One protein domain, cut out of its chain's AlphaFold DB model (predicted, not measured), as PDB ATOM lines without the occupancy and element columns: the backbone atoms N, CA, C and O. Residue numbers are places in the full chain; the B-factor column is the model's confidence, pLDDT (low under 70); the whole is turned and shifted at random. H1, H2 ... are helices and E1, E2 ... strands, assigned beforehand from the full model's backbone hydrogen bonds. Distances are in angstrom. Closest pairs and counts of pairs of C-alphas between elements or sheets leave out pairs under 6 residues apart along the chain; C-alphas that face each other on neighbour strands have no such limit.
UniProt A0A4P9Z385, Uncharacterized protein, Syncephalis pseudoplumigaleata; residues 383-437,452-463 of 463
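What this domain is: This is residues 383 to 437 and 452 to 463 of the 463 residues of an uncharacterized protein of Syncephalis pseudoplumigaleata (UniProt A0A4P9Z385). Three short helices, H1, H2 and H3, gather at wide angles beside an antiparallel two-stranded ribbon, E1 and E2. The printed part has 67 residues, mixed helices and strands, in the order H1, H2, H3, E1, E2. It is compact: radius of gyration of the C-alphas 11.5 A, spans 33 by 31 by 20 A.

Where its parts are: E1 is residues 427 to 431; E2, 453 to 457, ends at C-alpha 457 (35.106, 14.758, -51.758). H1, 386 to 396, 15.3 A long, begins at C-alpha 386 (24.083, 13.984, -45.214); H2 is 402 to 409; H3 is 416 to 426, 15.5 A long.

How they stand to each other: Between E1 and E2, N 428 and O 456 are within hydrogen-bond range, 2.8 A, as is every O i to N i+4 pair in H1, H2 and H3. H1 and H3 only just touch, with 3 pairs of C-alphas within 8 A, Ala 387 and Tyr 426 closest at 6.9 A. H2 is close to both but not clearly touching.

The domain as a whole: Residues 438 to 451 are cut out; C-alphas 437 and 452 are 11.1 A apart. pLDDT is under 70 at 432 to 437, 452 and 459 to 463.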
ATOM      1  N   PRO A 383      25.488  20.308 -40.287       93.62
ATOM      2  CA  PRO A 383      24.179  20.137 -40.919       93.62
ATOM      3  C   PRO A 383      23.644  18.711 -40.782       93.62
ATOM      4  O   PRO A 383      24.406  17.767 -40.941       93.62
ATOM      5  N   ARG A 384      22.337  18.513 -40.572       90.25
ATOM      6  CA  ARG A 384      21.771  17.149 -40.502       90.25
ATOM      7  C   ARG A 384      21.617  16.461 -41.858       90.25
ATOM      8  O   ARG A 384      21.607  15.236 -41.918       90.25
ATOM      9  N   ASP A 385      21.492  17.232 -42.941       91.56
ATOM     10  CA  ASP A 385      21.450  16.667 -44.293       91.56
ATOM     11  C   ASP A 385      22.803  16.004 -44.628       91.56
ATOM     12  O   ASP A 385      23.831  16.692 -44.623       91.56
ATOM     13  N   PRO A 386      22.835  14.700 -44.970       93.44
ATOM     14  CA  PRO A 386      24.083  13.984 -45.214       93.44
ATOM     15  C   PRO A 386      24.935  14.600 -46.328       93.44
ATOM     16  O   PRO A 386      26.163  14.578 -46.254       93.44
ATOM     17  N   ALA A 387      24.309  15.156 -47.373       93.19
ATOM     18  CA  ALA A 387      25.042  15.742 -48.491       93.19
ATOM     19  C   ALA A 387      25.706  17.070 -48.095       93.19
ATOM     20  O   ALA A 387      26.883  17.283 -48.399       93.19
ATOM     21  N   ALA A 388      24.973  17.949 -47.408       94.75
ATOM     22  CA  ALA A 388      25.491  19.202 -46.873       94.75
ATOM     23  C   ALA A 388      26.586  18.964 -45.825       94.75
ATOM     24  O   ALA A 388      27.633  19.607 -45.894       94.75
ATOM     25  N   ARG A 389      26.391  17.994 -44.922       95.50
ATOM     26  CA  ARG A 389      27.388  17.618 -43.914       95.50
ATOM     27  C   ARG A 389      28.681  17.127 -44.544       95.50
ATOM     28  O   ARG A 389      29.745  17.646 -44.233       95.50
ATOM     29  N   MET A 390      28.599  16.167 -45.465       94.25
ATOM     30  CA  MET A 390      29.777  15.630 -46.153       94.25
ATOM     31  C   MET A 390      30.537  16.716 -46.916       94.25
ATOM     32  O   MET A 390      31.765  16.719 -46.912       94.25
ATOM     33  N   ARG A 391      29.821  17.656 -47.545       93.69
ATOM     34  CA  ARG A 391      30.440  18.814 -48.198       93.69
ATOM     35  C   ARG A 391      31.230  19.649 -47.190       93.69
ATOM     36  O   ARG A 391      32.421  19.843 -47.396       93.69
ATOM     37  N   MET A 392      30.599  20.042 -46.084       94.12
ATOM     38  CA  MET A 392      31.247  20.824 -45.029       94.12
ATOM     39  C   MET A 392      32.470  20.102 -44.441       94.12
ATOM     40  O   MET A 392      33.528  20.708 -44.319       94.12
ATOM     41  N   LEU A 393      32.375  18.800 -44.150       94.31
ATOM     42  CA  LEU A 393      33.507  18.000 -43.659       94.31
ATOM     43  C   LEU A 393      34.699  18.032 -44.632       94.31
ATOM     44  O   LEU A 393      35.843  18.212 -44.211       94.31
ATOM     45  N   PHE A 394      34.447  17.888 -45.935       93.25
ATOM     46  CA  PHE A 394      35.513  17.920 -46.938       93.25
ATOM     47  C   PHE A 394      36.069  19.317 -47.224       93.25
ATOM     48  O   PHE A 394      37.238  19.422 -47.601       93.25
ATOM     49  N   ASP A 395      35.266  20.363 -47.033       91.50
ATOM     50  CA  ASP A 395      35.723  21.752 -47.108       91.50
ATOM     51  C   ASP A 395      36.656  22.081 -45.929       91.50
ATOM     52  O   ASP A 395      37.663  22.764 -46.112       91.50
ATOM     53  N   MET A 396      36.371  21.535 -44.740       89.25
ATOM     54  CA  MET A 396      37.205  21.695 -43.541       89.25
ATOM     55  C   MET A 396      38.510  20.892 -43.613       89.25
ATOM     56  O   MET A 396      39.564  21.374 -43.201       89.25
ATOM     57  N   ARG A 397      38.463  19.660 -44.137       89.06
ATOM     58  CA  ARG A 397      39.645  18.804 -44.320       89.06
ATOM     59  C   ARG A 397      39.514  17.973 -45.595       89.06
ATOM     60  O   ARG A 397      38.563  17.227 -45.786       89.06
ATOM     61  N   ALA A 398      40.518  18.033 -46.468       87.44
ATOM     62  CA  ALA A 398      40.434  17.411 -47.795       87.44
ATOM     63  C   ALA A 398      40.485  15.866 -47.793       87.44
ATOM     64  O   ALA A 398      40.033  15.226 -48.750       87.44
ATOM     65  N   LYS A 399      41.081  15.258 -46.758       88.44
ATOM     66  CA  LYS A 399      41.285  13.809 -46.628       88.44
ATOM     67  C   LYS A 399      40.842  13.342 -45.248       88.44
ATOM     68  O   LYS A 399      41.258  13.923 -44.254       88.44
ATOM     69  N   TRP A 400      40.082  12.259 -45.219       91.56
ATOM     70  CA  TRP A 400      39.563  11.664 -43.993       91.56
ATOM     71  C   TRP A 400      39.752  10.157 -43.985       91.56
ATOM     72  O   TRP A 400      39.675   9.512 -45.035       91.56
ATOM     73  N   SER A 401      39.961   9.576 -42.814       90.00
ATOM     74  CA  SER A 401      39.840   8.134 -42.622       90.00
ATOM     75  C   SER A 401      38.366   7.709 -42.549       90.00
ATOM     76  O   SER A 401      37.453   8.518 -42.371       90.00
ATOM     77  N   ALA A 402      38.118   6.406 -42.702       88.94
ATOM     78  CA  ALA A 402      36.773   5.854 -42.543       88.94
ATOM     79  C   ALA A 402      36.272   5.934 -41.093       88.94
ATOM     80  O   ALA A 402      35.071   6.020 -40.867       88.94
ATOM     81  N   GLU A 403      37.185   5.832 -40.127       89.81
ATOM     82  CA  GLU A 403      36.882   5.842 -38.694       89.81
ATOM     83  C   GLU A 403      36.459   7.244 -38.257       89.81
ATOM     84  O   GLU A 403      35.374   7.398 -37.704       89.81
ATOM     85  N   GLU A 404      37.212   8.275 -38.654       91.75
ATOM     86  CA  GLU A 404      36.847   9.672 -38.389       91.75
ATOM     87  C   GLU A 404      35.486  10.025 -39.010       91.75
ATOM     88  O   GLU A 404      34.617  10.565 -38.331       91.75
ATOM     89  N   LEU A 405      35.243   9.681 -40.284       93.44
ATOM     90  CA  LEU A 405      33.947   9.975 -40.915       93.44
ATOM     91  C   LEU A 405      32.781   9.252 -40.235       93.44
ATOM     92  O   LEU A 405      31.678   9.788 -40.215       93.44
ATOM     93  N   ARG A 406      32.995   8.052 -39.682       93.81
ATOM     94  CA  ARG A 406      31.939   7.338 -38.952       93.81
ATOM     95  C   ARG A 406      31.520   8.087 -37.699       93.81
ATOM     96  O   ARG A 406      30.319   8.199 -37.479       93.81
ATOM     97  N   VAL A 407      32.471   8.642 -36.949       94.62
ATOM     98  CA  VAL A 407      32.184   9.469 -35.767       94.62
ATOM     99  C   VAL A 407      31.305  10.664 -36.152       94.62
ATOM    100  O   VAL A 407      30.253  10.872 -35.557       94.62
ATOM    101  N   TYR A 408      31.655  11.377 -37.225       95.31
ATOM    102  CA  TYR A 408      30.940  12.582 -37.674       95.31
ATOM    103  C   TYR A 408      29.596  12.351 -38.386       95.31
ATOM    104  O   TYR A 408      28.891  13.308 -38.718       95.31
ATOM    105  N   LEU A 409      29.241  11.096 -38.661       94.88
ATOM    106  CA  LEU A 409      27.994  10.722 -39.336       94.88
ATOM    107  C   LEU A 409      27.074   9.870 -38.448       94.88
ATOM    108  O   LEU A 409      25.962   9.550 -38.871       94.88
ATOM    109  N   ALA A 410      27.520   9.487 -37.249       92.75
ATOM    110  CA  ALA A 410      26.813   8.548 -36.382       92.75
ATOM    111  C   ALA A 410      25.490   9.100 -35.824       92.75
ATOM    112  O   ALA A 410      24.526   8.352 -35.699       92.75
ATOM    113  N   ASP A 411      25.416  10.397 -35.527       91.50
ATOM    114  CA  ASP A 411      24.233  11.076 -34.971       91.50
ATOM    115  C   ASP A 411      23.081  11.219 -35.978       91.50
ATOM    116  O   ASP A 411      21.918  11.301 -35.580       91.50
ATOM    117  N   ILE A 412      23.374  11.215 -37.283       92.19
ATOM    118  CA  ILE A 412      22.353  11.271 -38.345       92.19
ATOM    119  C   ILE A 412      22.049   9.904 -38.962       92.19
ATOM    120  O   ILE A 412      21.025   9.747 -39.629       92.19
ATOM    121  N   ALA A 413      22.920   8.913 -38.762       92.38
ATOM    122  CA  ALA A 413      22.726   7.557 -39.252       92.38
ATOM    123  C   ALA A 413      21.943   6.698 -38.254       92.38
ATOM    124  O   ALA A 413      22.153   6.736 -37.045       92.38
ATOM    125  N   ILE A 414      21.071   5.846 -38.781       89.38
ATOM    126  CA  ILE A 414      20.376   4.818 -37.995       89.38
ATOM    127  C   ILE A 414      21.219   3.547 -37.952       89.38
ATOM    128  O   ILE A 414      21.269   2.852 -36.945       89.38
ATOM    129  N   THR A 415      21.888   3.236 -39.067       91.25
ATOM    130  CA  THR A 415      22.696   2.024 -39.206       91.25
ATOM    131  C   THR A 415      24.059   2.332 -39.823       91.25
ATOM    132  O   THR A 415      24.170   3.234 -40.661       91.25
ATOM    133  N   PRO A 416      25.098   1.535 -39.514       91.19
ATOM    134  CA  PRO A 416      26.404   1.662 -40.164       91.19
ATOM    135  C   PRO A 416      26.339   1.546 -41.697       91.19
ATOM    136  O   PRO A 416      27.094   2.206 -42.407       91.19
ATOM    137  N   ALA A 417      25.392   0.761 -42.224       92.38
ATOM    138  CA  ALA A 417      25.194   0.591 -43.662       92.38
ATOM    139  C   ALA A 417      24.762   1.890 -44.368       92.38
ATOM    140  O   ALA A 417      25.142   2.123 -45.517       92.38
ATOM    141  N   GLN A 418      24.002   2.759 -43.690       92.38
ATOM    142  CA  GLN A 418      23.650   4.077 -44.229       92.38
ATOM    143  C   GLN A 418      24.887   4.966 -44.384       92.38
ATOM    144  O   GLN A 418      25.026   5.636 -45.409       92.38
ATOM    145  N   ILE A 419      25.814   4.914 -43.421       93.31
ATOM    146  CA  ILE A 419      27.090   5.631 -43.506       93.31
ATOM    147  C   ILE A 419      27.881   5.135 -44.717       93.31
ATOM    148  O   ILE A 419      28.289   5.939 -45.553       93.31
ATOM    149  N   ASP A 420      28.040   3.818 -44.874       91.69
ATOM    150  CA  ASP A 420      28.775   3.247 -46.008       91.69
ATOM    151  C   ASP A 420      28.137   3.634 -47.359       91.69
ATOM    152  O   ASP A 420      28.847   3.977 -48.310       91.69
ATOM    153  N   MET A 421      26.802   3.664 -47.443       93.19
ATOM    154  CA  MET A 421      26.074   4.163 -48.616       93.19
ATOM    155  C   MET A 421      26.403   5.636 -48.911       93.19
ATOM    156  O   MET A 421      26.668   5.988 -50.066       93.19
ATOM    157  N   TRP A 422      26.410   6.511 -47.901       93.94
ATOM    158  CA  TRP A 422      26.775   7.921 -48.075       93.94
ATOM    159  C   TRP A 422      28.235   8.093 -48.487       93.94
ATOM    160  O   TRP A 422      28.515   8.878 -49.394       93.94
ATOM    161  N   LEU A 423      29.156   7.317 -47.912       91.50
ATOM    162  CA  LEU A 423      30.561   7.303 -48.321       91.50
ATOM    163  C   LEU A 423      30.707   6.898 -49.794       91.50
ATOM    164  O   LEU A 423      31.443   7.542 -50.539       91.50
ATOM    165  N   MET A 424      29.971   5.885 -50.259       90.06
ATOM    166  CA  MET A 424      29.983   5.483 -51.672       90.06
ATOM    167  C   MET A 424      29.375   6.533 -52.607       90.06
ATOM    168  O   MET A 424      29.784   6.630 -53.770       90.06
ATOM    169  N   LYS A 425      28.388   7.300 -52.133       91.88
ATOM    170  CA  LYS A 425      27.679   8.313 -52.925       91.88
ATOM    171  C   LYS A 425      28.465   9.623 -53.014       91.88
ATOM    172  O   LYS A 425      28.703  10.105 -54.125       91.88
ATOM    173  N   TYR A 426      28.900  10.159 -51.875       91.00
ATOM    174  CA  TYR A 426      29.449  11.513 -51.737       91.00
ATOM    175  C   TYR A 426      30.981  11.573 -51.668       91.00
ATOM    176  O   TYR A 426      31.554  12.642 -51.885       91.00
ATOM    177  N   ALA A 427      31.661  10.450 -51.427       91.00
ATOM    178  CA  ALA A 427      33.116  10.407 -51.332       91.00
ATOM    179  C   ALA A 427      33.754   9.510 -52.404       91.00
ATOM    180  O   ALA A 427      33.121   8.664 -53.040       91.00
ATOM    181  N   ARG A 428      35.055   9.710 -52.618       89.44
ATOM    182  CA  ARG A 428      35.915   8.822 -53.405       89.44
ATOM    183  C   ARG A 428      36.979   8.215 -52.506       89.44
ATOM    184  O   ARG A 428      37.577   8.908 -51.690       89.44
ATOM    185  N   ARG A 429      37.245   6.927 -52.712       87.25
ATOM    186  CA  ARG A 429      38.275   6.185 -51.990       87.25
ATOM    187  C   ARG A 429      39.647   6.397 -52.636       87.25
ATOM    188  O   ARG A 429      39.812   6.181 -53.840       87.25
ATOM    189  N   VAL A 430      40.632   6.774 -51.834       83.31
ATOM    190  CA  VAL A 430      42.007   7.077 -52.247       83.31
ATOM    191  C   VAL A 430      42.972   6.222 -51.422       83.31
ATOM    192  O   VAL A 430      42.747   5.970 -50.240       83.31
ATOM    193  N   THR A 431      44.018   5.706 -52.062       78.12
ATOM    194  CA  THR A 431      45.110   4.987 -51.372       78.12
ATOM    195  C   THR A 431      46.190   5.968 -50.911       78.12
ATOM    196  O   THR A 431      46.253   7.085 -51.420       78.12
ATOM    197  N   ALA A 432      47.072   5.565 -49.990       59.34
ATOM    198  CA  ALA A 432      48.163   6.410 -49.480       59.34
ATOM    199  C   ALA A 432      49.058   7.035 -50.581       59.34
ATOM    200  O   ALA A 432      49.633   8.097 -50.384       59.34
ATOM    201  N   THR A 433      49.121   6.432 -51.774       58.12
ATOM    202  CA  THR A 433      49.858   6.959 -52.942       58.12
ATOM    203  C   THR A 433      49.117   8.066 -53.710       58.12
ATOM    204  O   THR A 433      49.581   8.510 -54.758       58.12
ATOM    205  N   GLY A 434      47.936   8.494 -53.247       54.16
ATOM    206  CA  GLY A 434      47.073   9.460 -53.939       54.16
ATOM    207  C   GLY A 434      46.315   8.876 -55.138       54.16
ATOM    208  O   GLY A 434      45.494   9.563 -55.747       54.16
ATOM    209  N   ALA A 435      46.542   7.602 -55.477       53.28
ATOM    210  CA  ALA A 435      45.869   6.931 -56.579       53.28
ATOM    211  C   ALA A 435      44.438   6.512 -56.207       53.28
ATOM    212  O   ALA A 435      44.159   6.050 -55.092       53.28
ATOM    213  N   MET A 436      43.533   6.636 -57.182       54.16
ATOM    214  CA  MET A 436      42.129   6.246 -57.057       54.16
ATOM    215  C   MET A 436      42.027   4.736 -56.795       54.16
ATOM    216  O   MET A 436      42.480   3.923 -57.608       54.16
ATOM    217  N   ALA A 437      41.430   4.347 -55.666       54.50
ATOM    218  CA  ALA A 437      41.255   2.939 -55.331       54.50
ATOM    219  C   ALA A 437      40.180   2.333 -56.252       54.50
ATOM    220  O   ALA A 437      39.018   2.739 -56.218       54.50
ATOM    221  N   GLN A 452      46.207   1.887 -45.525       65.12
ATOM    222  CA  GLN A 452      45.340   2.911 -44.961       65.12
ATOM    223  C   GLN A 452      44.549   3.569 -46.097       65.12
ATOM    224  O   GLN A 452      45.102   4.035 -47.101       65.12
ATOM    225  N   VAL A 453      43.227   3.510 -45.970       79.88
ATOM    226  CA  VAL A 453      42.280   3.974 -46.977       79.88
ATOM    227  C   VAL A 453      41.758   5.342 -46.569       79.88
ATOM    228  O   VAL A 453      41.195   5.485 -45.488       79.88
ATOM    229  N   TRP A 454      41.873   6.306 -47.476       86.75
ATOM    230  CA  TRP A 454      41.412   7.676 -47.277       86.75
ATOM    231  C   TRP A 454      40.188   7.979 -48.141       86.75
ATOM    232  O   TRP A 454      39.983   7.376 -49.200       86.75
ATOM    233  N   TYR A 455      39.388   8.942 -47.707       89.56
ATOM    234  CA  TYR A 455      38.217   9.457 -48.398       89.56
ATOM    235  C   TYR A 455      38.402  10.941 -48.695       89.56
ATOM    236  O   TYR A 455      38.840  11.712 -47.844       89.56
ATOM    237  N   CYS A 456      38.051  11.331 -49.915       89.69
ATOM    238  CA  CYS A 456      38.015  12.724 -50.353       89.69
ATOM    239  C   CYS A 456      36.651  13.036 -50.965       89.69
ATOM    240  O   CYS A 456      35.967  12.121 -51.440       89.69
ATOM    241  N   ALA A 457      36.311  14.322 -51.064       87.56
ATOM    242  CA  ALA A 457      35.106  14.758 -51.758       87.56
ATOM    243  C   ALA A 457      35.056  14.199 -53.185       87.56
ATOM    244  O   ALA A 457      36.053  14.201 -53.926       87.56
ATOM    245  N   ARG A 458      33.882  13.723 -53.594       83.44
ATOM    246  CA  ARG A 458      33.619  13.445 -55.001       83.44
ATOM    247  C   ARG A 458      33.364  14.785 -55.684       83.44
ATOM    248  O   ARG A 458      32.405  15.469 -55.347       83.44
ATOM    249  N   ILE A 459      34.210  15.165 -56.641       66.31
ATOM    250  CA  ILE A 459      33.931  16.320 -57.501       66.31
ATOM    251  C   ILE A 459      32.762  15.908 -58.395       66.31
ATOM    252  O   ILE A 459      32.951  15.234 -59.407       66.31
ATOM    253  N   ILE A 460      31.542  16.230 -57.977       53.03
ATOM    254  CA  ILE A 460      30.384  16.171 -58.859       53.03
ATOM    255  C   ILE A 460      30.514  17.430 -59.709       53.03
ATOM    256  O   ILE A 460      30.394  18.538 -59.190       53.03
ATOM    257  N   GLY A 461      30.889  17.269 -60.980       39.03
ATOM    258  CA  GLY A 461      30.890  18.386 -61.920       39.03
ATOM    259  C   GLY A 461      29.519  19.052 -61.874       39.03
ATOM    260  O   GLY A 461      28.512  18.348 -61.907       39.03
ATOM    261  N   ALA A 462      29.498  20.375 -61.722       29.86
ATOM    262  CA  ALA A 462      28.271  21.150 -61.770       29.86
ATOM    263  C   ALA A 462      27.501  20.784 -63.047       29.86
ATOM    264  O   ALA A 462      28.014  20.972 -64.153       29.86
ATOM    265  N   THR A 463      26.314  20.215 -62.876       30.31
ATOM    266  CA  THR A 463      25.289  20.110 -63.917       30.31
ATOM    267  C   THR A 463      24.124  20.970 -63.507       30.31
ATOM    268  O   THR A 463      23.673  20.765 -62.354       30.31
TER     269      THR A 463